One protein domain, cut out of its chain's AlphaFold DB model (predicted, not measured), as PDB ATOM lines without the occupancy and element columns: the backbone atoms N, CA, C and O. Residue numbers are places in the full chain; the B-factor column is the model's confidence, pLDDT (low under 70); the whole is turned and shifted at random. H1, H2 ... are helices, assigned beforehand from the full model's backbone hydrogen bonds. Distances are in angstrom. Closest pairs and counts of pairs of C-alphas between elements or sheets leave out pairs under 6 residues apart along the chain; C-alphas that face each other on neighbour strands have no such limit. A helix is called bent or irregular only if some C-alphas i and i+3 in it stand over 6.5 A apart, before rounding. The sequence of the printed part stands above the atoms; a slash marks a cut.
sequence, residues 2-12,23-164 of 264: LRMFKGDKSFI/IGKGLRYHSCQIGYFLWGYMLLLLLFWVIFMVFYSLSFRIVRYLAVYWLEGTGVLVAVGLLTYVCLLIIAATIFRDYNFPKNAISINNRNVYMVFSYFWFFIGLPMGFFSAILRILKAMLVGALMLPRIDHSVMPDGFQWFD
ATOM      1  N   LEU A   2     215.324 170.063  73.273       89.50
ATOM      2  CA  LEU A   2     213.893 169.764  73.018       89.50
ATOM      3  C   LEU A   2     212.916 170.849  73.508       89.50
ATOM      4  O   LEU A   2     212.004 171.220  72.778       89.50
ATOM      5  N   ARG A   3     213.130 171.390  74.716       88.94
ATOM      6  CA  ARG A   3     212.340 172.516  75.254       88.94
ATOM      7  C   ARG A   3     212.378 173.733  74.328       88.94
ATOM      8  O   ARG A   3     211.351 174.329  74.043       88.94
ATOM      9  N   MET A   4     213.543 174.002  73.744       87.94
ATOM     10  CA  MET A   4     213.731 175.111  72.819       87.94
ATOM     11  C   MET A   4     213.018 174.898  71.479       87.94
ATOM     12  O   MET A   4     212.429 175.841  70.963       87.94
ATOM     13  N   PHE A   5     212.982 173.665  70.956       89.50
ATOM     14  CA  PHE A   5     212.161 173.340  69.780       89.50
ATOM     15  C   PHE A   5     210.662 173.516  70.042       89.50
ATOM     16  O   PHE A   5     209.935 173.909  69.134       89.50
ATOM     17  N   LYS A   6     210.206 173.262  71.275       88.44
ATOM     18  CA  LYS A   6     208.825 173.538  71.706       88.44
ATOM     19  C   LYS A   6     208.536 175.032  71.902       88.44
ATOM     20  O   LYS A   6     207.387 175.391  72.116       88.44
ATOM     21  N   GLY A   7     209.557 175.891  71.857       84.50
ATOM     22  CA  GLY A   7     209.434 177.318  72.161       84.50
ATOM     23  C   GLY A   7     209.445 177.652  73.657       84.50
ATOM     24  O   GLY A   7     209.325 178.823  74.005       84.50
ATOM     25  N   ASP A   8     209.638 176.666  74.537       87.94
ATOM     26  CA  ASP A   8     209.786 176.886  75.976       87.94
ATOM     27  C   ASP A   8     211.178 177.468  76.271       87.94
ATOM     28  O   ASP A   8     212.206 176.811  76.068       87.94
ATOM     29  N   LYS A   9     211.194 178.725  76.728       83.25
ATOM     30  CA  LYS A   9     212.396 179.507  77.058       83.25
ATOM     31  C   LYS A   9     212.538 179.779  78.558       83.25
ATOM     32  O   LYS A   9     213.402 180.560  78.936       83.25
ATOM     33  N   SER A  10     211.742 179.126  79.407       86.00
ATOM     34  CA  SER A  10     211.756 179.323  80.869       86.00
ATOM     35  C   SER A  10     213.130 179.116  81.520       86.00
ATOM     36  O   SER A  10     213.426 179.710  82.549       86.00
ATOM     37  N   PHE A  11     213.982 178.287  80.911       83.62
ATOM     38  CA  PHE A  11     215.326 177.987  81.404       83.62
ATOM     39  C   PHE A  11     216.392 179.022  81.005       83.62
ATOM     40  O   PHE A  11     217.529 178.913  81.459       83.62
ATOM     41  N   ILE A  12     216.073 179.969  80.117       84.81
ATOM     42  CA  ILE A  12     217.027 180.968  79.627       84.81
ATOM     43  C   ILE A  12     216.901 182.215  80.505       84.81
ATOM     44  O   ILE A  12     215.797 182.750  80.631       84.81
ATOM     45  N   ILE A  23     225.312 185.022  66.595       87.19
ATOM     46  CA  ILE A  23     225.957 184.032  65.717       87.19
ATOM     47  C   ILE A  23     227.456 183.947  66.028       87.19
ATOM     48  O   ILE A  23     227.985 182.857  66.237       87.19
ATOM     49  N   GLY A  24     228.127 185.098  66.151       88.12
ATOM     50  CA  GLY A  24     229.549 185.158  66.499       88.12
ATOM     51  C   GLY A  24     229.848 184.583  67.886       88.12
ATOM     52  O   GLY A  24     230.816 183.844  68.055       88.12
ATOM     53  N   LYS A  25     228.992 184.854  68.881       87.00
ATOM     54  CA  LYS A  25     229.100 184.251  70.221       87.00
ATOM     55  C   LYS A  25     228.877 182.735  70.188       87.00
ATOM     56  O   LYS A  25     229.632 182.005  70.822       87.00
ATOM     57  N   GLY A  26     227.891 182.266  69.423       90.06
ATOM     58  CA  GLY A  26     227.581 180.845  69.262       90.06
ATOM     59  C   GLY A  26     228.680 180.059  68.543       90.06
ATOM     60  O   GLY A  26     228.938 178.918  68.909       90.06
ATOM     61  N   LEU A  27     229.392 180.666  67.587       91.81
ATOM     62  CA  LEU A  27     230.506 180.013  66.880       91.81
ATOM     63  C   LEU A  27     231.656 179.623  67.825       91.81
ATOM     64  O   LEU A  27     232.320 178.610  67.624       91.81
ATOM     65  N   ARG A  28     231.858 180.400  68.895       90.00
ATOM     66  CA  ARG A  28     232.883 180.139  69.919       90.00
ATOM     67  C   ARG A  28     232.510 178.994  70.863       90.00
ATOM     68  O   ARG A  28     233.345 178.593  71.661       90.00
ATOM     69  N   TYR A  29     231.290 178.455  70.785       93.50
ATOM     70  CA  TYR A  29     230.825 177.404  71.689       93.50
ATOM     71  C   TYR A  29     231.752 176.187  71.708       93.50
ATOM     72  O   TYR A  29     232.185 175.788  72.781       93.50
ATOM     73  N   HIS A  30     232.105 175.631  70.546       94.00
ATOM     74  CA  HIS A  30     232.909 174.407  70.487       94.00
ATOM     75  C   HIS A  30     234.330 174.604  71.033       94.00
ATOM     76  O   HIS A  30     234.833 173.749  71.760       94.00
ATOM     77  N   SER A  31     234.960 175.749  70.751       94.50
ATOM     78  CA  SER A  31     236.283 176.066  71.296       94.50
ATOM     79  C   SER A  31     236.234 176.357  72.796       94.50
ATOM     80  O   SER A  31     237.090 175.877  73.536       94.50
ATOM     81  N   CYS A  32     235.202 177.063  73.268       93.44
ATOM     82  CA  CYS A  32     234.949 177.233  74.697       93.44
ATOM     83  C   CYS A  32     234.721 175.881  75.381       93.44
ATOM     84  O   CYS A  32     235.367 175.611  76.383       93.44
ATOM     85  N   GLN A  33     233.867 175.013  74.840       94.88
ATOM     86  CA  GLN A  33     233.542 173.710  75.421       94.88
ATOM     87  C   GLN A  33     234.797 172.861  75.651       94.88
ATOM     88  O   GLN A  33     235.005 172.371  76.758       94.88
ATOM     89  N   ILE A  34     235.652 172.731  74.634       95.38
ATOM     90  CA  ILE A  34     236.906 171.974  74.747       95.38
ATOM     91  C   ILE A  34     237.857 172.651  75.745       95.38
ATOM     92  O   ILE A  34     238.452 171.979  76.584       95.38
ATOM     93  N   GLY A  35     237.969 173.983  75.698       95.44
ATOM     94  CA  GLY A  35     238.829 174.745  76.604       95.44
ATOM     95  C   GLY A  35     238.426 174.612  78.076       95.44
ATOM     96  O   GLY A  35     239.277 174.324  78.915       95.44
ATOM     97  N   TYR A  36     237.139 174.774  78.394       94.25
ATOM     98  CA  TYR A  36     236.608 174.619  79.753       94.25
ATOM     99  C   TYR A  36     236.699 173.174  80.241       94.25
ATOM    100  O   TYR A  36     237.014 172.952  81.407       94.25
ATOM    101  N   PHE A  37     236.500 172.193  79.357       95.44
ATOM    102  CA  PHE A  37     236.703 170.788  79.694       95.44
ATOM    103  C   PHE A  37     238.161 170.503  80.083       95.44
ATOM    104  O   PHE A  37     238.405 169.916  81.135       95.44
ATOM    105  N   LEU A  38     239.132 170.971  79.287       96.12
ATOM    106  CA  LEU A  38     240.556 170.768  79.565       96.12
ATOM    107  C   LEU A  38     241.000 171.487  80.847       96.12
ATOM    108  O   LEU A  38     241.655 170.884  81.693       96.12
ATOM    109  N   TRP A  39     240.614 172.755  81.020       94.50
ATOM    110  CA  TRP A  39     240.922 173.514  82.236       94.50
ATOM    111  C   TRP A  39     240.254 172.926  83.476       94.50
ATOM    112  O   TRP A  39     240.890 172.823  84.521       94.50
ATOM    113  N   GLY A  40     238.996 172.505  83.353       94.19
ATOM    114  CA  GLY A  40     238.281 171.807  84.410       94.19
ATOM    115  C   GLY A  40     238.965 170.495  84.788       94.19
ATOM    116  O   GLY A  40     239.159 170.235  85.971       94.19
ATOM    117  N   TYR A  41     239.419 169.713  83.807       94.25
ATOM    118  CA  TYR A  41     240.189 168.494  84.053       94.25
ATOM    119  C   TYR A  41     241.513 168.776  84.780       94.25
ATOM    120  O   TYR A  41     241.803 168.133  85.786       94.25
ATOM    121  N   MET A  42     242.279 169.778  84.336       95.56
ATOM    122  CA  MET A  42     243.525 170.184  85.004       95.56
ATOM    123  C   MET A  42     243.285 170.653  86.443       95.56
ATOM    124  O   MET A  42     244.032 170.284  87.346       95.56
ATOM    125  N   LEU A  43     242.218 171.422  86.677       94.44
ATOM    126  CA  LEU A  43     241.843 171.883  88.012       94.44
ATOM    127  C   LEU A  43     241.431 170.715  88.919       94.44
ATOM    128  O   LEU A  43     241.833 170.677  90.080       94.44
ATOM    129  N   LEU A  44     240.675 169.744  88.399       93.44
ATOM    130  CA  LEU A  44     240.298 168.542  89.148       93.44
ATOM    131  C   LEU A  44     241.515 167.679  89.490       93.44
ATOM    132  O   LEU A  44     241.620 167.216  90.623       93.44
ATOM    133  N   LEU A  45     242.455 167.505  88.555       94.00
ATOM    134  CA  LEU A  45     243.719 166.813  88.825       94.00
ATOM    135  C   LEU A  45     244.520 167.512  89.926       94.00
ATOM    136  O   LEU A  45     244.996 166.846  90.843       94.00
ATOM    137  N   LEU A  46     244.627 168.843  89.870       94.25
ATOM    138  CA  LEU A  46     245.290 169.630  90.910       94.25
ATOM    139  C   LEU A  46     244.601 169.445  92.269       94.25
ATOM    140  O   LEU A  46     245.271 169.232  93.277       94.25
ATOM    141  N   LEU A  47     243.267 169.484  92.301       93.50
ATOM    142  CA  LEU A  47     242.484 169.297  93.521       93.50
ATOM    143  C   LEU A  47     242.694 167.897  94.112       93.50
ATOM    144  O   LEU A  47     242.946 167.776  95.312       93.50
ATOM    145  N   PHE A  48     242.669 166.847  93.286       93.56
ATOM    146  CA  PHE A  48     242.987 165.492  93.737       93.56
ATOM    147  C   PHE A  48     244.420 165.386  94.247       93.56
ATOM    148  O   PHE A  48     244.639 164.797  95.301       93.56
ATOM    149  N   TRP A  49     245.387 165.989  93.555       95.75
ATOM    150  CA  TRP A  49     246.786 165.983  93.977       95.75
ATOM    151  C   TRP A  49     246.984 166.653  95.346       95.75
ATOM    152  O   TRP A  49     247.650 166.085  96.210       95.75
ATOM    153  N   VAL A  50     246.342 167.802  95.589       94.00
ATOM    154  CA  VAL A  50     246.350 168.472  96.904       94.00
ATOM    155  C   VAL A  50     245.733 167.574  97.978       94.00
ATOM    156  O   VAL A  50     246.315 167.419  99.051       94.00
ATOM    157  N   ILE A  51     244.594 166.937  97.693       92.81
ATOM    158  CA  ILE A  51     243.948 166.003  98.625       92.81
ATOM    159  C   ILE A  51     244.874 164.818  98.941       92.81
ATOM    160  O   ILE A  51     245.067 164.491 100.112       92.81
ATOM    161  N   PHE A  52     245.497 164.207  97.930       95.56
ATOM    162  CA  PHE A  52     246.453 163.117  98.129       95.56
ATOM    163  C   PHE A  52     247.672 163.558  98.941       95.56
ATOM    164  O   PHE A  52     248.109 162.803  99.805       95.56
ATOM    165  N   MET A  53     248.183 164.775  98.736       94.00
ATOM    166  CA  MET A  53     249.274 165.325  99.548       94.00
ATOM    167  C   MET A  53     248.876 165.516 101.013       94.00
ATOM    168  O   MET A  53     249.671 165.219 101.904       94.00
ATOM    169  N   VAL A  54     247.641 165.948 101.288       92.06
ATOM    170  CA  VAL A  54     247.115 166.039 102.659       92.06
ATOM    171  C   VAL A  54     246.996 164.651 103.295       92.06
ATOM    172  O   VAL A  54     247.416 164.460 104.432       92.06
ATOM    173  N   PHE A  55     246.488 163.652 102.572       92.88
ATOM    174  CA  PHE A  55     246.426 162.283 103.099       92.88
ATOM    175  C   PHE A  55     247.813 161.668 103.302       92.88
ATOM    176  O   PHE A  55     248.053 160.999 104.306       92.88
ATOM    177  N   TYR A  56     248.738 161.922 102.380       93.88
ATOM    178  CA  TYR A  56     250.119 161.474 102.494       93.88
ATOM    179  C   TYR A  56     250.821 162.124 103.693       93.88
ATOM    180  O   TYR A  56     251.532 161.440 104.431       93.88
ATOM    181  N   SER A  57     250.573 163.412 103.959       91.81
ATOM    182  CA  SER A  57     251.194 164.110 105.087       91.81
ATOM    183  C   SER A  57     250.776 163.542 106.452       91.81
ATOM    184  O   SER A  57     251.601 163.496 107.365       91.81
ATOM    185  N   LEU A  58     249.561 162.989 106.581       91.19
ATOM    186  CA  LEU A  58     249.092 162.277 107.786       91.19
ATOM    187  C   LEU A  58     249.863 160.973 108.084       91.19
ATOM    188  O   LEU A  58     249.770 160.414 109.189       91.19
ATOM    189  N   SER A  59     250.647 160.470 107.125       92.25
ATOM    190  CA  SER A  59     251.557 159.344 107.343       92.25
ATOM    191  C   SER A  59     252.710 159.717 108.288       92.25
ATOM    192  O   SER A  59     253.134 158.892 109.103       92.25
ATOM    193  N   PHE A  60     253.169 160.976 108.266       93.88
ATOM    194  CA  PHE A  60     254.250 161.441 109.135       93.88
ATOM    195  C   PHE A  60     253.791 161.560 110.595       93.88
ATOM    196  O   PHE A  60     252.776 162.188 110.905       93.88
ATOM    197  N   ARG A  61     254.584 160.999 111.521       92.31
ATOM    198  CA  ARG A  61     254.265 160.966 112.962       92.31
ATOM    199  C   ARG A  61     254.021 162.355 113.559       92.31
ATOM    200  O   ARG A  61     253.085 162.513 114.333       92.31
ATOM    201  N   ILE A  62     254.826 163.346 113.175       92.88
ATOM    202  CA  ILE A  62     254.718 164.727 113.674       92.88
ATOM    203  C   ILE A  62     253.381 165.352 113.256       92.88
ATOM    204  O   ILE A  62     252.658 165.879 114.095       92.88
ATOM    205  N   VAL A  63     253.025 165.241 111.971       92.69
ATOM    206  CA  VAL A  63     251.772 165.787 111.428       92.69
ATOM    207  C   VAL A  63     250.567 165.104 112.064       92.69
ATOM    208  O   VAL A  63     249.609 165.772 112.440       92.69
ATOM    209  N   ARG A  64     250.625 163.781 112.250       92.31
ATOM    210  CA  ARG A  64     249.563 163.027 112.923       92.31
ATOM    211  C   ARG A  64     249.376 163.461 114.373       92.31
ATOM    212  O   ARG A  64     248.243 163.668 114.786       92.31
ATOM    213  N   TYR A  65     250.465 163.605 115.129       93.50
ATOM    214  CA  TYR A  65     250.399 164.070 116.515       93.50
ATOM    215  C   TYR A  65     249.787 165.470 116.596       93.50
ATOM    216  O   TYR A  65     248.859 165.691 117.368       93.50
ATOM    217  N   LEU A  66     250.242 166.383 115.732       92.00
ATOM    218  CA  LEU A  66     249.692 167.731 115.641       92.00
ATOM    219  C   LEU A  66     248.192 167.699 115.307       92.00
ATOM    220  O   LEU A  66     247.408 168.370 115.969       92.00
ATOM    221  N   ALA A  67     247.778 166.892 114.328       89.38
ATOM    222  CA  ALA A  67     246.376 166.760 113.940       89.38
ATOM    223  C   ALA A  67     245.493 166.231 115.083       89.38
ATOM    224  O   ALA A  67     244.408 166.766 115.302       89.38
ATOM    225  N   VAL A  68     245.957 165.220 115.827       90.00
ATOM    226  CA  VAL A  68     245.228 164.685 116.991       90.00
ATOM    227  C   VAL A  68     245.144 165.727 118.105       90.00
ATOM    228  O   VAL A  68     244.062 165.932 118.641       90.00
ATOM    229  N   TYR A  69     246.233 166.448 118.389       92.62
ATOM    230  CA  TYR A  69     246.246 167.520 119.388       92.62
ATOM    231  C   TYR A  69     245.244 168.639 119.057       92.62
ATOM    232  O   TYR A  69     244.460 169.060 119.907       92.62
ATOM    233  N   TRP A  70     245.208 169.086 117.797       89.38
ATOM    234  CA  TRP A  70     244.210 170.058 117.339       89.38
ATOM    235  C   TRP A  70     242.787 169.511 117.423       89.38
ATOM    236  O   TRP A  70     241.883 170.249 117.815       89.38
ATOM    237  N   LEU A  71     242.570 168.243 117.061       88.81
ATOM    238  CA  LEU A  71     241.253 167.612 117.135       88.81
ATOM    239  C   LEU A  71     240.764 167.493 118.584       88.81
ATOM    240  O   LEU A  71     239.593 167.739 118.845       88.81
ATOM    241  N   GLU A  72     241.649 167.170 119.523       89.62
ATOM    242  CA  GLU A  72     241.330 167.105 120.950       89.62
ATOM    243  C   GLU A  72     240.994 168.500 121.503       89.62
ATOM    244  O   GLU A  72     239.953 168.683 122.136       89.62
ATOM    245  N   GLY A  73     241.800 169.515 121.167       87.56
ATOM    246  CA  GLY A  73     241.575 170.895 121.610       87.56
ATOM    247  C   GLY A  73     240.325 171.558 121.011       87.56
ATOM    248  O   GLY A  73     239.635 172.317 121.689       87.56
ATOM    249  N   THR A  74     240.001 171.268 119.746       88.00
ATOM    250  CA  THR A  74     238.832 171.844 119.048       88.00
ATOM    251  C   THR A  74     237.577 170.975 119.131       88.00
ATOM    252  O   THR A  74     236.471 171.479 118.922       88.00
ATOM    253  N   GLY A  75     237.712 169.694 119.478       87.06
ATOM    254  CA  GLY A  75     236.620 168.722 119.495       87.06
ATOM    255  C   GLY A  75     235.491 169.109 120.444       87.06
ATOM    256  O   GLY A  75     234.322 168.973 120.088       87.06
ATOM    257  N   VAL A  76     235.821 169.687 121.602       88.62
ATOM    258  CA  VAL A  76     234.823 170.181 122.566       88.62
ATOM    259  C   VAL A  76     233.993 171.321 121.966       88.62
ATOM    260  O   VAL A  76     232.768 171.311 122.075       88.62
ATOM    261  N   LEU A  77     234.627 172.270 121.270       87.75
ATOM    262  CA  LEU A  77     233.930 173.383 120.616       87.75
ATOM    263  C   LEU A  77     233.007 172.891 119.496       87.75
ATOM    264  O   LEU A  77     231.865 173.340 119.393       87.75
ATOM    265  N   VAL A  78     233.474 171.935 118.687       87.62
ATOM    266  CA  VAL A  78     232.664 171.320 117.625       87.62
ATOM    267  C   VAL A  78     231.478 170.556 118.217       87.62
ATOM    268  O   VAL A  78     230.360 170.699 117.721       87.62
ATOM    269  N   ALA A  79     231.687 169.795 119.294       89.88
ATOM    270  CA  ALA A  79     230.629 169.056 119.975       89.88
ATOM    271  C   ALA A  79     229.556 169.991 120.557       89.88
ATOM    272  O   ALA A  79     228.367 169.752 120.356       89.88
ATOM    273  N   VAL A  80     229.957 171.092 121.203       90.12
ATOM    274  CA  VAL A  80     229.029 172.116 121.713       90.12
ATOM    275  C   VAL A  80     228.284 172.814 120.567       90.12
ATOM    276  O   VAL A  80     227.070 173.010 120.648       90.12
ATOM    277  N   GLY A  81     228.967 173.145 119.467       89.62
ATOM    278  CA  GLY A  81     228.337 173.720 118.271       89.62
ATOM    279  C   GLY A  81     227.300 172.784 117.635       89.62
ATOM    280  O   GLY A  81     226.212 173.212 117.251       89.62
ATOM    281  N   LEU A  82     227.597 171.485 117.573       89.94
ATOM    282  CA  LEU A  82     226.666 170.479 117.063       89.94
ATOM    283  C   LEU A  82     225.478 170.285 118.013       89.94
ATOM    284  O   LEU A  82     224.335 170.260 117.558       89.94
ATOM    285  N   LEU A  83     225.728 170.211 119.323       92.75
ATOM    286  CA  LEU A  83     224.684 170.099 120.341       92.75
ATOM    287  C   LEU A  83     223.726 171.292 120.284       92.75
ATOM    288  O   LEU A  83     222.517 171.102 120.211       92.75
ATOM    289  N   THR A  84     224.254 172.518 120.257       90.69
ATOM    290  CA  THR A  84     223.439 173.741 120.171       90.69
ATOM    291  C   THR A  84     222.605 173.787 118.891       90.69
ATOM    292  O   THR A  84     221.428 174.144 118.948       90.69
ATOM    293  N   TYR A  85     223.156 173.353 117.750       90.62
ATOM    294  CA  TYR A  85     222.399 173.212 116.504       90.62
ATOM    295  C   TYR A  85     221.253 172.192 116.624       90.62
ATOM    296  O   TYR A  85     220.125 172.482 116.222       90.62
ATOM    297  N   VAL A  86     221.499 171.021 117.221       92.75
ATOM    298  CA  VAL A  86     220.457 170.004 117.453       92.75
ATOM    299  C   VAL A  86     219.386 170.518 118.420       92.75
ATOM    300  O   VAL A  86     218.195 170.378 118.138       92.75
ATOM    301  N   CYS A  87     219.779 171.171 119.515       91.25
ATOM    302  CA  CYS A  87     218.848 171.799 120.452       91.25
ATOM    303  C   CYS A  87     217.956 172.834 119.753       91.25
ATOM    304  O   CYS A  87     216.751 172.845 119.996       91.25
ATOM    305  N   LEU A  88     218.510 173.649 118.846       91.12
ATOM    306  CA  LEU A  88     217.722 174.596 118.054       91.12
ATOM    307  C   LEU A  88     216.662 173.885 117.206       91.12
ATOM    308  O   LEU A  88     215.516 174.324 117.185       91.12
ATOM    309  N   LEU A  89     217.022 172.788 116.530       91.69
ATOM    310  CA  LEU A  89     216.072 172.015 115.723       91.69
ATOM    311  C   LEU A  89     214.946 171.427 116.581       91.69
ATOM    312  O   LEU A  89     213.784 171.474 116.175       91.69
ATOM    313  N   ILE A  90     215.276 170.918 117.772       92.50
ATOM    314  CA  ILE A  90     214.288 170.392 118.720       92.50
ATOM    315  C   ILE A  90     213.346 171.514 119.163       92.50
ATOM    316  O   ILE A  90     212.138 171.371 119.011       92.50
ATOM    317  N   ILE A  91     213.881 172.644 119.636       89.88
ATOM    318  CA  ILE A  91     213.093 173.800 120.096       89.88
ATOM    319  C   ILE A  91     212.204 174.350 118.969       89.88
ATOM    320  O   ILE A  91     211.032 174.653 119.197       89.88
ATOM    321  N   ALA A  92     212.726 174.441 117.744       89.44
ATOM    322  CA  ALA A  92     211.958 174.880 116.583       89.44
ATOM    323  C   ALA A  92     210.795 173.927 116.265       89.44
ATOM    324  O   ALA A  92     209.702 174.382 115.928       89.44
ATOM    325  N   ALA A  93     211.004 172.615 116.402       88.19
ATOM    326  CA  ALA A  93     209.984 171.607 116.129       88.19
ATOM    327  C   ALA A  93     208.942 171.447 117.253       88.19
ATOM    328  O   ALA A  93     207.809 171.050 116.959       88.19
ATOM    329  N   THR A  94     209.310 171.718 118.513       87.31
ATOM    330  CA  THR A  94     208.454 171.486 119.690       87.31
ATOM    331  C   THR A  94     207.816 172.755 120.250       87.31
ATOM    332  O   THR A  94     206.612 172.759 120.483       87.31
ATOM    333  N   ILE A  95     208.590 173.823 120.468       86.88
ATOM    334  CA  ILE A  95     208.134 175.034 121.171       86.88
ATOM    335  C   ILE A  95     207.564 176.057 120.189       86.88
ATOM    336  O   ILE A  95     206.480 176.586 120.415       86.88
ATOM    337  N   PHE A  96     208.285 176.344 119.101       87.75
ATOM    338  CA  PHE A  96     207.894 177.416 118.175       87.75
ATOM    339  C   PHE A  96     206.901 176.987 117.106       87.75
ATOM    340  O   PHE A  96     206.225 177.842 116.536       87.75
ATOM    341  N   ARG A  97     206.789 175.688 116.830       86.38
ATOM    342  CA  ARG A  97     205.823 175.179 115.861       86.38
ATOM    343  C   ARG A  97     204.405 175.292 116.414       86.38
ATOM    344  O   ARG A  97     204.097 174.726 117.458       86.38
ATOM    345  N   ASP A  98     203.534 175.965 115.671       87.38
ATOM    346  CA  ASP A  98     202.095 175.880 115.902       87.38
ATOM    347  C   ASP A  98     201.547 174.581 115.289       87.38
ATOM    348  O   ASP A  98     201.757 174.283 114.112       87.38
ATOM    349  N   TYR A  99     200.882 173.773 116.111       85.31
ATOM    350  CA  TYR A  99     200.334 172.477 115.711       85.31
ATOM    351  C   TYR A  99     198.953 172.597 115.053       85.31
ATOM    352  O   TYR A  99     198.481 171.624 114.465       85.31
ATOM    353  N   ASN A 100     198.316 173.770 115.129       85.19
ATOM    354  CA  ASN A 100     196.968 173.992 114.603       85.19
ATOM    355  C   ASN A 100     196.944 174.276 113.093       85.19
ATOM    356  O   ASN A 100     195.898 174.149 112.459       85.19
ATOM    357  N   PHE A 101     198.082 174.650 112.503       84.81
ATOM    358  CA  PHE A 101     198.185 175.003 111.089       84.81
ATOM    359  C   PHE A 101     198.862 173.899 110.260       84.81
ATOM    360  O   PHE A 101     199.691 173.137 110.768       84.81
ATOM    361  N   PRO A 102     198.545 173.799 108.953       83.38
ATOM    362  CA  PRO A 102     199.226 172.866 108.063       83.38
ATOM    363  C   PRO A 102     200.719 173.204 107.955       83.38
ATOM    364  O   PRO A 102     201.103 174.369 107.945       83.38
ATOM    365  N   LYS A 103     201.563 172.178 107.772       77.12
ATOM    366  CA  LYS A 103     203.040 172.294 107.722       77.12
ATOM    367  C   LYS A 103     203.585 173.294 106.689       77.12
ATOM    368  O   LYS A 103     204.739 173.693 106.788       77.12
ATOM    369  N   ASN A 104     202.775 173.676 105.704       80.88
ATOM    370  CA  ASN A 104     203.148 174.600 104.634       80.88
ATOM    371  C   ASN A 104     202.856 176.072 104.982       80.88
ATOM    372  O   ASN A 104     203.174 176.953 104.187       80.88
ATOM    373  N   ALA A 105     202.247 176.346 106.139       84.00
ATOM    374  CA  ALA A 105     201.992 177.691 106.637       84.00
ATOM    375  C   ALA A 105     203.017 178.060 107.719       84.00
ATOM    376  O   ALA A 105     203.209 177.332 108.694       84.00
ATOM    377  N   ILE A 106     203.668 179.213 107.558       83.62
ATOM    378  CA  ILE A 106     204.597 179.748 108.555       83.62
ATOM    379  C   ILE A 106     203.761 180.342 109.693       83.62
ATOM    380  O   ILE A 106     203.184 181.417 109.551       83.62
ATOM    381  N   SER A 107     203.681 179.626 110.811       86.75
ATOM    382  CA  SER A 107     202.980 180.050 112.027       86.75
ATOM    383  C   SER A 107     203.848 179.746 113.247       86.75
ATOM    384  O   SER A 107     204.491 178.697 113.320       86.75
ATOM    385  N   ILE A 108     203.923 180.705 114.169       88.62
ATOM    386  CA  ILE A 108     204.761 180.625 115.367       88.62
ATOM    387  C   ILE A 108     203.845 180.591 116.582       88.62
ATOM    388  O   ILE A 108     203.071 181.525 116.795       88.62
ATOM    389  N   ASN A 109     203.981 179.553 117.404       87.19
ATOM    390  CA  ASN A 109     203.309 179.498 118.692       87.19
ATOM    391  C   ASN A 109     204.002 180.456 119.680       87.19
ATOM    392  O   ASN A 109     205.220 180.410 119.845       87.19
ATOM    393  N   ASN A 110     203.230 181.333 120.325       85.25
ATOM    394  CA  ASN A 110     203.698 182.330 121.296       85.25
ATOM    395  C   ASN A 110     204.887 183.196 120.818       85.25
ATOM    396  O   ASN A 110     206.050 183.015 121.195       85.25
ATOM    397  N   ARG A 111     204.563 184.224 120.025       90.25
ATOM    398  CA  ARG A 111     205.528 185.166 119.435       90.25
ATOM    399  C   ARG A 111     206.477 185.821 120.452       90.25
ATOM    400  O   ARG A 111     207.620 186.102 120.103       90.25
ATOM    401  N   ASN A 112     206.042 186.053 121.691       92.31
ATOM    402  CA  ASN A 112     206.871 186.712 122.708       92.31
ATOM    403  C   ASN A 112     208.062 185.844 123.133       92.31
ATOM    404  O   ASN A 112     209.182 186.342 123.223       92.31
ATOM    405  N   VAL A 113     207.845 184.537 123.314       91.00
ATOM    406  CA  VAL A 113     208.921 183.590 123.656       91.00
ATOM    407  C   VAL A 113     209.926 183.494 122.513       91.00
ATOM    408  O   VAL A 113     211.132 183.500 122.754       91.00
ATOM    409  N   TYR A 114     209.444 183.489 121.267       92.31
ATOM    410  CA  TYR A 114     210.315 183.525 120.094       92.31
ATOM    411  C   TYR A 114     211.200 184.780 120.066       92.31
ATOM    412  O   TYR A 114     212.396 184.670 119.809       92.31
ATOM    413  N   MET A 115     210.649 185.958 120.383       92.69
ATOM    414  CA  MET A 115     211.426 187.205 120.415       92.69
ATOM    415  C   MET A 115     212.521 187.181 121.493       92.69
ATOM    416  O   MET A 115     213.667 187.518 121.198       92.69
ATOM    417  N   VAL A 116     212.208 186.718 122.710       93.19
ATOM    418  CA  VAL A 116     213.200 186.587 123.794       93.19
ATOM    419  C   VAL A 116     214.282 185.566 123.429       93.19
ATOM    420  O   VAL A 116     215.472 185.840 123.575       93.19
ATOM    421  N   PHE A 117     213.894 184.406 122.898       92.31
ATOM    422  CA  PHE A 117     214.848 183.379 122.484       92.31
ATOM    423  C   PHE A 117     215.739 183.846 121.328       92.31
ATOM    424  O   PHE A 117     216.946 183.621 121.356       92.31
ATOM    425  N   SER A 118     215.172 184.539 120.334       92.62
ATOM    426  CA  SER A 118     215.924 185.089 119.203       92.62
ATOM    427  C   SER A 118     216.989 186.091 119.657       92.62
ATOM    428  O   SER A 118     218.094 186.071 119.113       92.62
ATOM    429  N   TYR A 119     216.698 186.900 120.683       93.81
ATOM    430  CA  TYR A 119     217.668 187.817 121.283       93.81
ATOM    431  C   TYR A 119     218.866 187.080 121.898       93.81
ATOM    432  O   TYR A 119     220.010 187.422 121.609       93.81
ATOM    433  N   PHE A 120     218.642 186.026 122.689       91.00
ATOM    434  CA  PHE A 120     219.748 185.237 123.248       91.00
ATOM    435  C   PHE A 120     220.495 184.430 122.178       91.00
ATOM    436  O   PHE A 120     221.724 184.333 122.210       91.00
ATOM    437  N   TRP A 121     219.768 183.893 121.195       90.31
ATOM    438  CA  TRP A 121     220.346 183.117 120.100       90.31
ATOM    439  C   TRP A 121     221.302 183.944 119.235       90.31
ATOM    440  O   TRP A 121     222.258 183.391 118.701       90.31
ATOM    441  N   PHE A 122     221.098 185.260 119.128       91.56
ATOM    442  CA  PHE A 122     221.993 186.155 118.392       91.56
ATOM    443  C   PHE A 122     223.464 186.008 118.820       91.56
ATOM    444  O   PHE A 122     224.342 185.878 117.965       91.56
ATOM    445  N   PHE A 123     223.735 185.941 120.127       91.12
ATOM    446  CA  PHE A 123     225.103 185.857 120.650       91.12
ATOM    447  C   PHE A 123     225.765 184.501 120.371       91.12
ATOM    448  O   PHE A 123     226.932 184.456 119.988       91.12
ATOM    449  N   ILE A 124     225.017 183.400 120.501       88.00
ATOM    450  CA  ILE A 124     225.503 182.039 120.192       88.00
ATOM    451  C   ILE A 124     225.641 181.847 118.673       88.00
ATOM    452  O   ILE A 124     226.560 181.187 118.186       88.00
ATOM    453  N   GLY A 125     224.735 182.452 117.907       89.56
ATOM    454  CA  GLY A 125     224.682 182.369 116.456       89.56
ATOM    455  C   GLY A 125     225.804 183.129 115.752       89.56
ATOM    456  O   GLY A 125     226.184 182.728 114.656       89.56
ATOM    457  N   LEU A 126     226.368 184.178 116.358       91.31
ATOM    458  CA  LEU A 126     227.434 184.989 115.758       91.31
ATOM    459  C   LEU A 126     228.689 184.166 115.387       91.31
ATOM    460  O   LEU A 126     229.053 184.165 114.205       91.31
ATOM    461  N   PRO A 127     229.330 183.409 116.305       88.56
ATOM    462  CA  PRO A 127     230.469 182.562 115.942       88.56
ATOM    463  C   PRO A 127     230.074 181.446 114.962       88.56
ATOM    464  O   PRO A 127     230.798 181.188 114.001       88.56
ATOM    465  N   MET A 128     228.897 180.830 115.130       87.31
ATOM    466  CA  MET A 128     228.394 179.806 114.201       87.31
ATOM    467  C   MET A 128     228.191 180.362 112.781       87.31
ATOM    468  O   MET A 128     228.482 179.686 111.791       87.31
ATOM    469  N   GLY A 129     227.743 181.613 112.668       90.19
ATOM    470  CA  GLY A 129     227.591 182.338 111.409       90.19
ATOM    471  C   GLY A 129     228.926 182.582 110.710       90.19
ATOM    472  O   GLY A 129     229.019 182.386 109.496       90.19
ATOM    473  N   PHE A 130     229.976 182.921 111.464       90.81
ATOM    474  CA  PHE A 130     231.328 183.073 110.924       90.81
ATOM    475  C   PHE A 130     231.853 181.762 110.314       90.81
ATOM    476  O   PHE A 130     232.272 181.739 109.153       90.81
ATOM    477  N   PHE A 131     231.738 180.642 111.036       88.31
ATOM    478  CA  PHE A 131     232.114 179.327 110.499       88.31
ATOM    479  C   PHE A 131     231.257 178.925 109.290       88.31
ATOM    480  O   PHE A 131     231.779 178.404 108.302       88.31
ATOM    481  N   SER A 132     229.954 179.218 109.318       91.81
ATOM    482  CA  SER A 132     229.050 178.984 108.185       91.81
ATOM    483  C   SER A 132     229.468 179.767 106.933       91.81
ATOM    484  O   SER A 132     229.409 179.229 105.827       91.81
ATOM    485  N   ALA A 133     229.964 181.000 107.084       95.12
ATOM    486  CA  ALA A 133     230.474 181.801 105.972       95.12
ATOM    487  C   ALA A 133     231.735 181.186 105.339       95.12
ATOM    488  O   ALA A 133     231.823 181.099 104.113       95.12
ATOM    489  N   ILE A 134     232.665 180.676 106.152       93.56
ATOM    490  CA  ILE A 134     233.840 179.940 105.653       93.56
ATOM    491  C   ILE A 134     233.393 178.682 104.895       93.56
ATOM    492  O   ILE A 134     233.809 178.452 103.757       93.56
ATOM    493  N   LEU A 135     232.480 177.898 105.479       92.00
ATOM    494  CA  LEU A 135     231.924 176.710 104.828       92.00
ATOM    495  C   LEU A 135     231.173 177.052 103.535       92.00
ATOM    496  O   LEU A 135     231.212 176.268 102.588       92.00
ATOM    497  N   ARG A 136     230.505 178.208 103.461       94.56
ATOM    498  CA  ARG A 136     229.849 178.696 102.239       94.56
ATOM    499  C   ARG A 136     230.867 178.911 101.123       94.56
ATOM    500  O   ARG A 136     230.617 178.467 100.005       94.56
ATOM    501  N   ILE A 137     232.002 179.544 101.421       95.75
ATOM    502  CA  ILE A 137     233.079 179.766 100.444       95.75
ATOM    503  C   ILE A 137     233.665 178.422  99.992       95.75
ATOM    504  O   ILE A 137     233.772 178.180  98.792       95.75
ATOM    505  N   LEU A 138     233.949 177.506 100.925       93.94
ATOM    506  CA  LEU A 138     234.466 176.166 100.609       93.94
ATOM    507  C   LEU A 138     233.509 175.362  99.715       93.94
ATOM    508  O   LEU A 138     233.930 174.809  98.700       93.94
ATOM    509  N   LYS A 139     232.212 175.339 100.046       93.12
ATOM    510  CA  LYS A 139     231.181 174.676  99.231       93.12
ATOM    511  C   LYS A 139     231.078 175.302  97.840       93.12
ATOM    512  O   LYS A 139     230.990 174.567  96.861       93.12
ATOM    513  N   ALA A 140     231.124 176.632  97.743       93.31
ATOM    514  CA  ALA A 140     231.085 177.337  96.464       93.31
ATOM    515  C   ALA A 140     232.312 177.024  95.594       93.31
ATOM    516  O   ALA A 140     232.156 176.764  94.404       93.31
ATOM    517  N   MET A 141     233.512 176.978  96.184       93.00
ATOM    518  CA  MET A 141     234.731 176.584  95.470       93.00
ATOM    519  C   MET A 141     234.657 175.137  94.979       93.00
ATOM    520  O   MET A 141     234.972 174.877  93.821       93.00
ATOM    521  N   LEU A 142     234.192 174.207  95.821       92.19
ATOM    522  CA  LEU A 142     234.053 172.799  95.448       92.19
ATOM    523  C   LEU A 142     233.034 172.605  94.317       92.19
ATOM    524  O   LEU A 142     233.340 171.972  93.310       92.19
ATOM    525  N   VAL A 143     231.831 173.170  94.459       93.12
ATOM    526  CA  VAL A 143     230.791 173.078  93.423       93.12
ATOM    527  C   VAL A 143     231.247 173.774  92.141       93.12
ATOM    528  O   VAL A 143     231.074 173.216  91.061       93.12
ATOM    529  N   GLY A 144     231.885 174.943  92.243       92.12
ATOM    530  CA  GLY A 144     232.435 175.664  91.098       92.12
ATOM    531  C   GLY A 144     233.508 174.865  90.357       92.12
ATOM    532  O   GLY A 144     233.451 174.768  89.135       92.12
ATOM    533  N   ALA A 145     234.426 174.222  91.083       91.75
ATOM    534  CA  ALA A 145     235.450 173.344  90.517       91.75
ATOM    535  C   ALA A 145     234.845 172.143  89.770       91.75
ATOM    536  O   ALA A 145     235.267 171.831  88.657       91.75
ATOM    537  N   LEU A 146     233.831 171.498  90.357       92.00
ATOM    538  CA  LEU A 146     233.146 170.346  89.759       92.00
ATOM    539  C   LEU A 146     232.278 170.727  88.551       92.00
ATOM    540  O   LEU A 146     232.128 169.925  87.630       92.00
ATOM    541  N   MET A 147     231.691 171.926  88.551       92.94
ATOM    542  CA  MET A 147     230.831 172.410  87.465       92.94
ATOM    543  C   MET A 147     231.610 173.069  86.323       92.94
ATOM    544  O   MET A 147     231.089 173.119  85.214       92.94
ATOM    545  N   LEU A 148     232.856 173.507  86.539       91.50
ATOM    546  CA  LEU A 148     233.677 174.175  85.520       91.50
ATOM    547  C   LEU A 148     233.803 173.410  84.181       91.50
ATOM    548  O   LEU A 148     233.701 174.059  83.138       91.50
ATOM    549  N   PRO A 149     233.977 172.069  84.142       91.50
ATOM    550  CA  PRO A 149     234.027 171.329  82.878       91.50
ATOM    551  C   PRO A 149     232.706 171.357  82.092       91.50
ATOM    552  O   PRO A 149     232.690 171.070  80.893       91.50
ATOM    553  N   ARG A 150     231.582 171.657  82.757       91.44
ATOM    554  CA  ARG A 150     230.239 171.589  82.183       91.44
ATOM    555  C   ARG A 150     229.727 172.981  81.823       91.44
ATOM    556  O   ARG A 150     229.234 173.718  82.662       91.44
ATOM    557  N   ILE A 151     229.733 173.283  80.527       91.94
ATOM    558  CA  ILE A 151     229.293 174.578  79.976       91.94
ATOM    559  C   ILE A 151     227.762 174.771  79.936       91.94
ATOM    560  O   ILE A 151     227.282 175.876  79.690       91.94
ATOM    561  N   ASP A 152     226.985 173.704  80.157       88.88
ATOM    562  CA  ASP A 152     225.514 173.752  80.111       88.88
ATOM    563  C   ASP A 152     224.897 174.561  81.264       88.88
ATOM    564  O   ASP A 152     223.738 174.963  81.183       88.88
ATOM    565  N   HIS A 153     225.648 174.759  82.348       88.75
ATOM    566  CA  HIS A 153     225.226 175.499  83.531       88.75
ATOM    567  C   HIS A 153     226.201 176.638  83.796       88.75
ATOM    568  O   HIS A 153     227.406 176.481  83.612       88.75
ATOM    569  N   SER A 154     225.683 177.774  84.260       91.00
ATOM    570  CA  SER A 154     226.550 178.847  84.730       91.00
ATOM    571  C   SER A 154     227.031 178.563  86.149       91.00
ATOM    572  O   SER A 154     226.258 178.136  87.005       91.00
ATOM    573  N   VAL A 155     228.311 178.838  86.401       90.88
ATOM    574  CA  VAL A 155     228.891 178.832  87.757       90.88
ATOM    575  C   VAL A 155     228.495 180.101  88.527       90.88
ATOM    576  O   VAL A 155     228.561 180.143  89.755       90.88
ATOM    577  N   MET A 156     228.078 181.146  87.808       90.25
ATOM    578  CA  MET A 156     227.683 182.428  88.385       90.25
ATOM    579  C   MET A 156     226.278 182.358  88.998       90.25
ATOM    580  O   MET A 156     225.429 181.610  88.509       90.25
ATOM    581  N   PRO A 157     225.999 183.168  90.033       90.12
ATOM    582  CA  PRO A 157     224.660 183.265  90.595       90.12
ATOM    583  C   PRO A 157     223.664 183.836  89.580       90.12
ATOM    584  O   PRO A 157     224.026 184.544  88.630       90.12
ATOM    585  N   ASP A 158     222.385 183.562  89.823       87.00
ATOM    586  CA  ASP A 158     221.289 184.097  89.022       87.00
ATOM    587  C   ASP A 158     221.353 185.631  88.969       87.00
ATOM    588  O   ASP A 158     221.667 186.306  89.949       87.00
ATOM    589  N   GLY A 159     221.132 186.193  87.780       86.69
ATOM    590  CA  GLY A 159     221.328 187.621  87.501       86.69
ATOM    591  C   GLY A 159     222.741 187.994  87.031       86.69
ATOM    592  O   GLY A 159     222.869 188.886  86.195       86.69
ATOM    593  N   PHE A 160     223.785 187.265  87.440       89.12
ATOM    594  CA  PHE A 160     225.179 187.497  87.010       89.12
ATOM    595  C   PHE A 160     225.664 186.535  85.919       89.12
ATOM    596  O   PHE A 160     226.814 186.595  85.489       89.12
ATOM    597  N   GLN A 161     224.776 185.688  85.404       90.06
ATOM    598  CA  GLN A 161     225.079 184.722  84.342       90.06
ATOM    599  C   GLN A 161     225.595 185.379  83.046       90.06
ATOM    600  O   GLN A 161     226.318 184.752  82.277       90.06
ATOM    601  N   TRP A 162     225.300 186.663  82.810       85.50
ATOM    602  CA  TRP A 162     225.833 187.415  81.667       85.50
ATOM    603  C   TRP A 162     227.362 187.580  81.715       85.50
ATOM    604  O   TRP A 162     227.976 187.795  80.670       85.50
ATOM    605  N   PHE A 163     227.982 187.462  82.891       89.81
ATOM    606  CA  PHE A 163     229.433 187.537  83.054       89.81
ATOM    607  C   PHE A 163     230.133 186.221  82.661       89.81
ATOM    608  O   PHE A 163     231.324 186.199  82.348       89.81
ATOM    609  N   ASP A 164     229.384 185.118  82.597       91.50
ATOM    610  CA  ASP A 164     229.892 183.812  82.195       91.50
ATOM    611  C   ASP A 164     229.956 183.689  80.666       91.50
ATOM    612  O   ASP A 164     228.965 183.452  79.968       91.50
TER     613      ASP A 164
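What this domain is: This is residues 2 to 12 and 23 to 164 of the 264 residues of the protein "Stimulated by retinoic acid gene 6 homolog" of Paramuricea clavata (UniProt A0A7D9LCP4). Look for a flat, open triangle of long helices: H5b is a crossbar from H4b to H3, while H3 and H4a meet near their ends as a V, and the middle is hollow. H5a folds back near H4b, and the small H1 lies apart from the other helices. The printed part has 153 residues with five named helices, H1 to H5 in order, and no named strand; the class is all helix. It is extended, with a radius of gyration of the C-alphas of 23.7 A and spans of 61 by 58 by 22 A.

Where its parts are: Find C-alpha 111 at (205.528, 185.166, 119.435), where H5 begins; it covers residues 111 to 147, by its hydrogen bonds one helix, but bent, with C-alphas 124 and 127 6.6 A apart. Its arms are H5a, residues 111 to 124, 20.2 A, and H5b, residues 127 to 147, 30.2 A, ending at (230.831, 172.410, 87.465). H3, residues 29 to 57, runs 41.3 A. H4, residues 61 to 94, is also one helix by its hydrogen bonds but bent, C-alphas 73 and 76 being 6.9 A apart: H4a is residues 61 to 73, 18.3 A, and H4b residues 76 to 94, 26.6 A. H1 is residues 2 to 5, H2 residues 23 to 27.

How they stand to each other: H5a and H5b stand about perpendicular, at 77 degrees. Look at Gly 40 and Ala 145, the closest C-alphas of H3 and H5b, 6.9 A apart: these touch at a steep tilt of 52 degrees, opposite ways. H4b and H5b are close but not clearly touching, C-alphas 81 and 128 being closest at 7.3 A. So are H3 and H4a, at Ser 57 and Val 63, 6.6 A. H4b and H5a are near each other; H2 and H3 meet only through their link. Every O i to N i+4 pair is within hydrogen-bond range in H2, H3, H4a, H4b and H5b; H5a has 8 of 10, and H1 is too short for one.

The domain as a whole: The farthest C-alphas, Lys 6 and Ile 62, are 62.8 A apart. Residues 13 to 22 are not printed; C-alphas 12 and 23 are 16.8 A apart across this cut. The link H4 to H5 is long. No printed residue is under 70 in pLDDT.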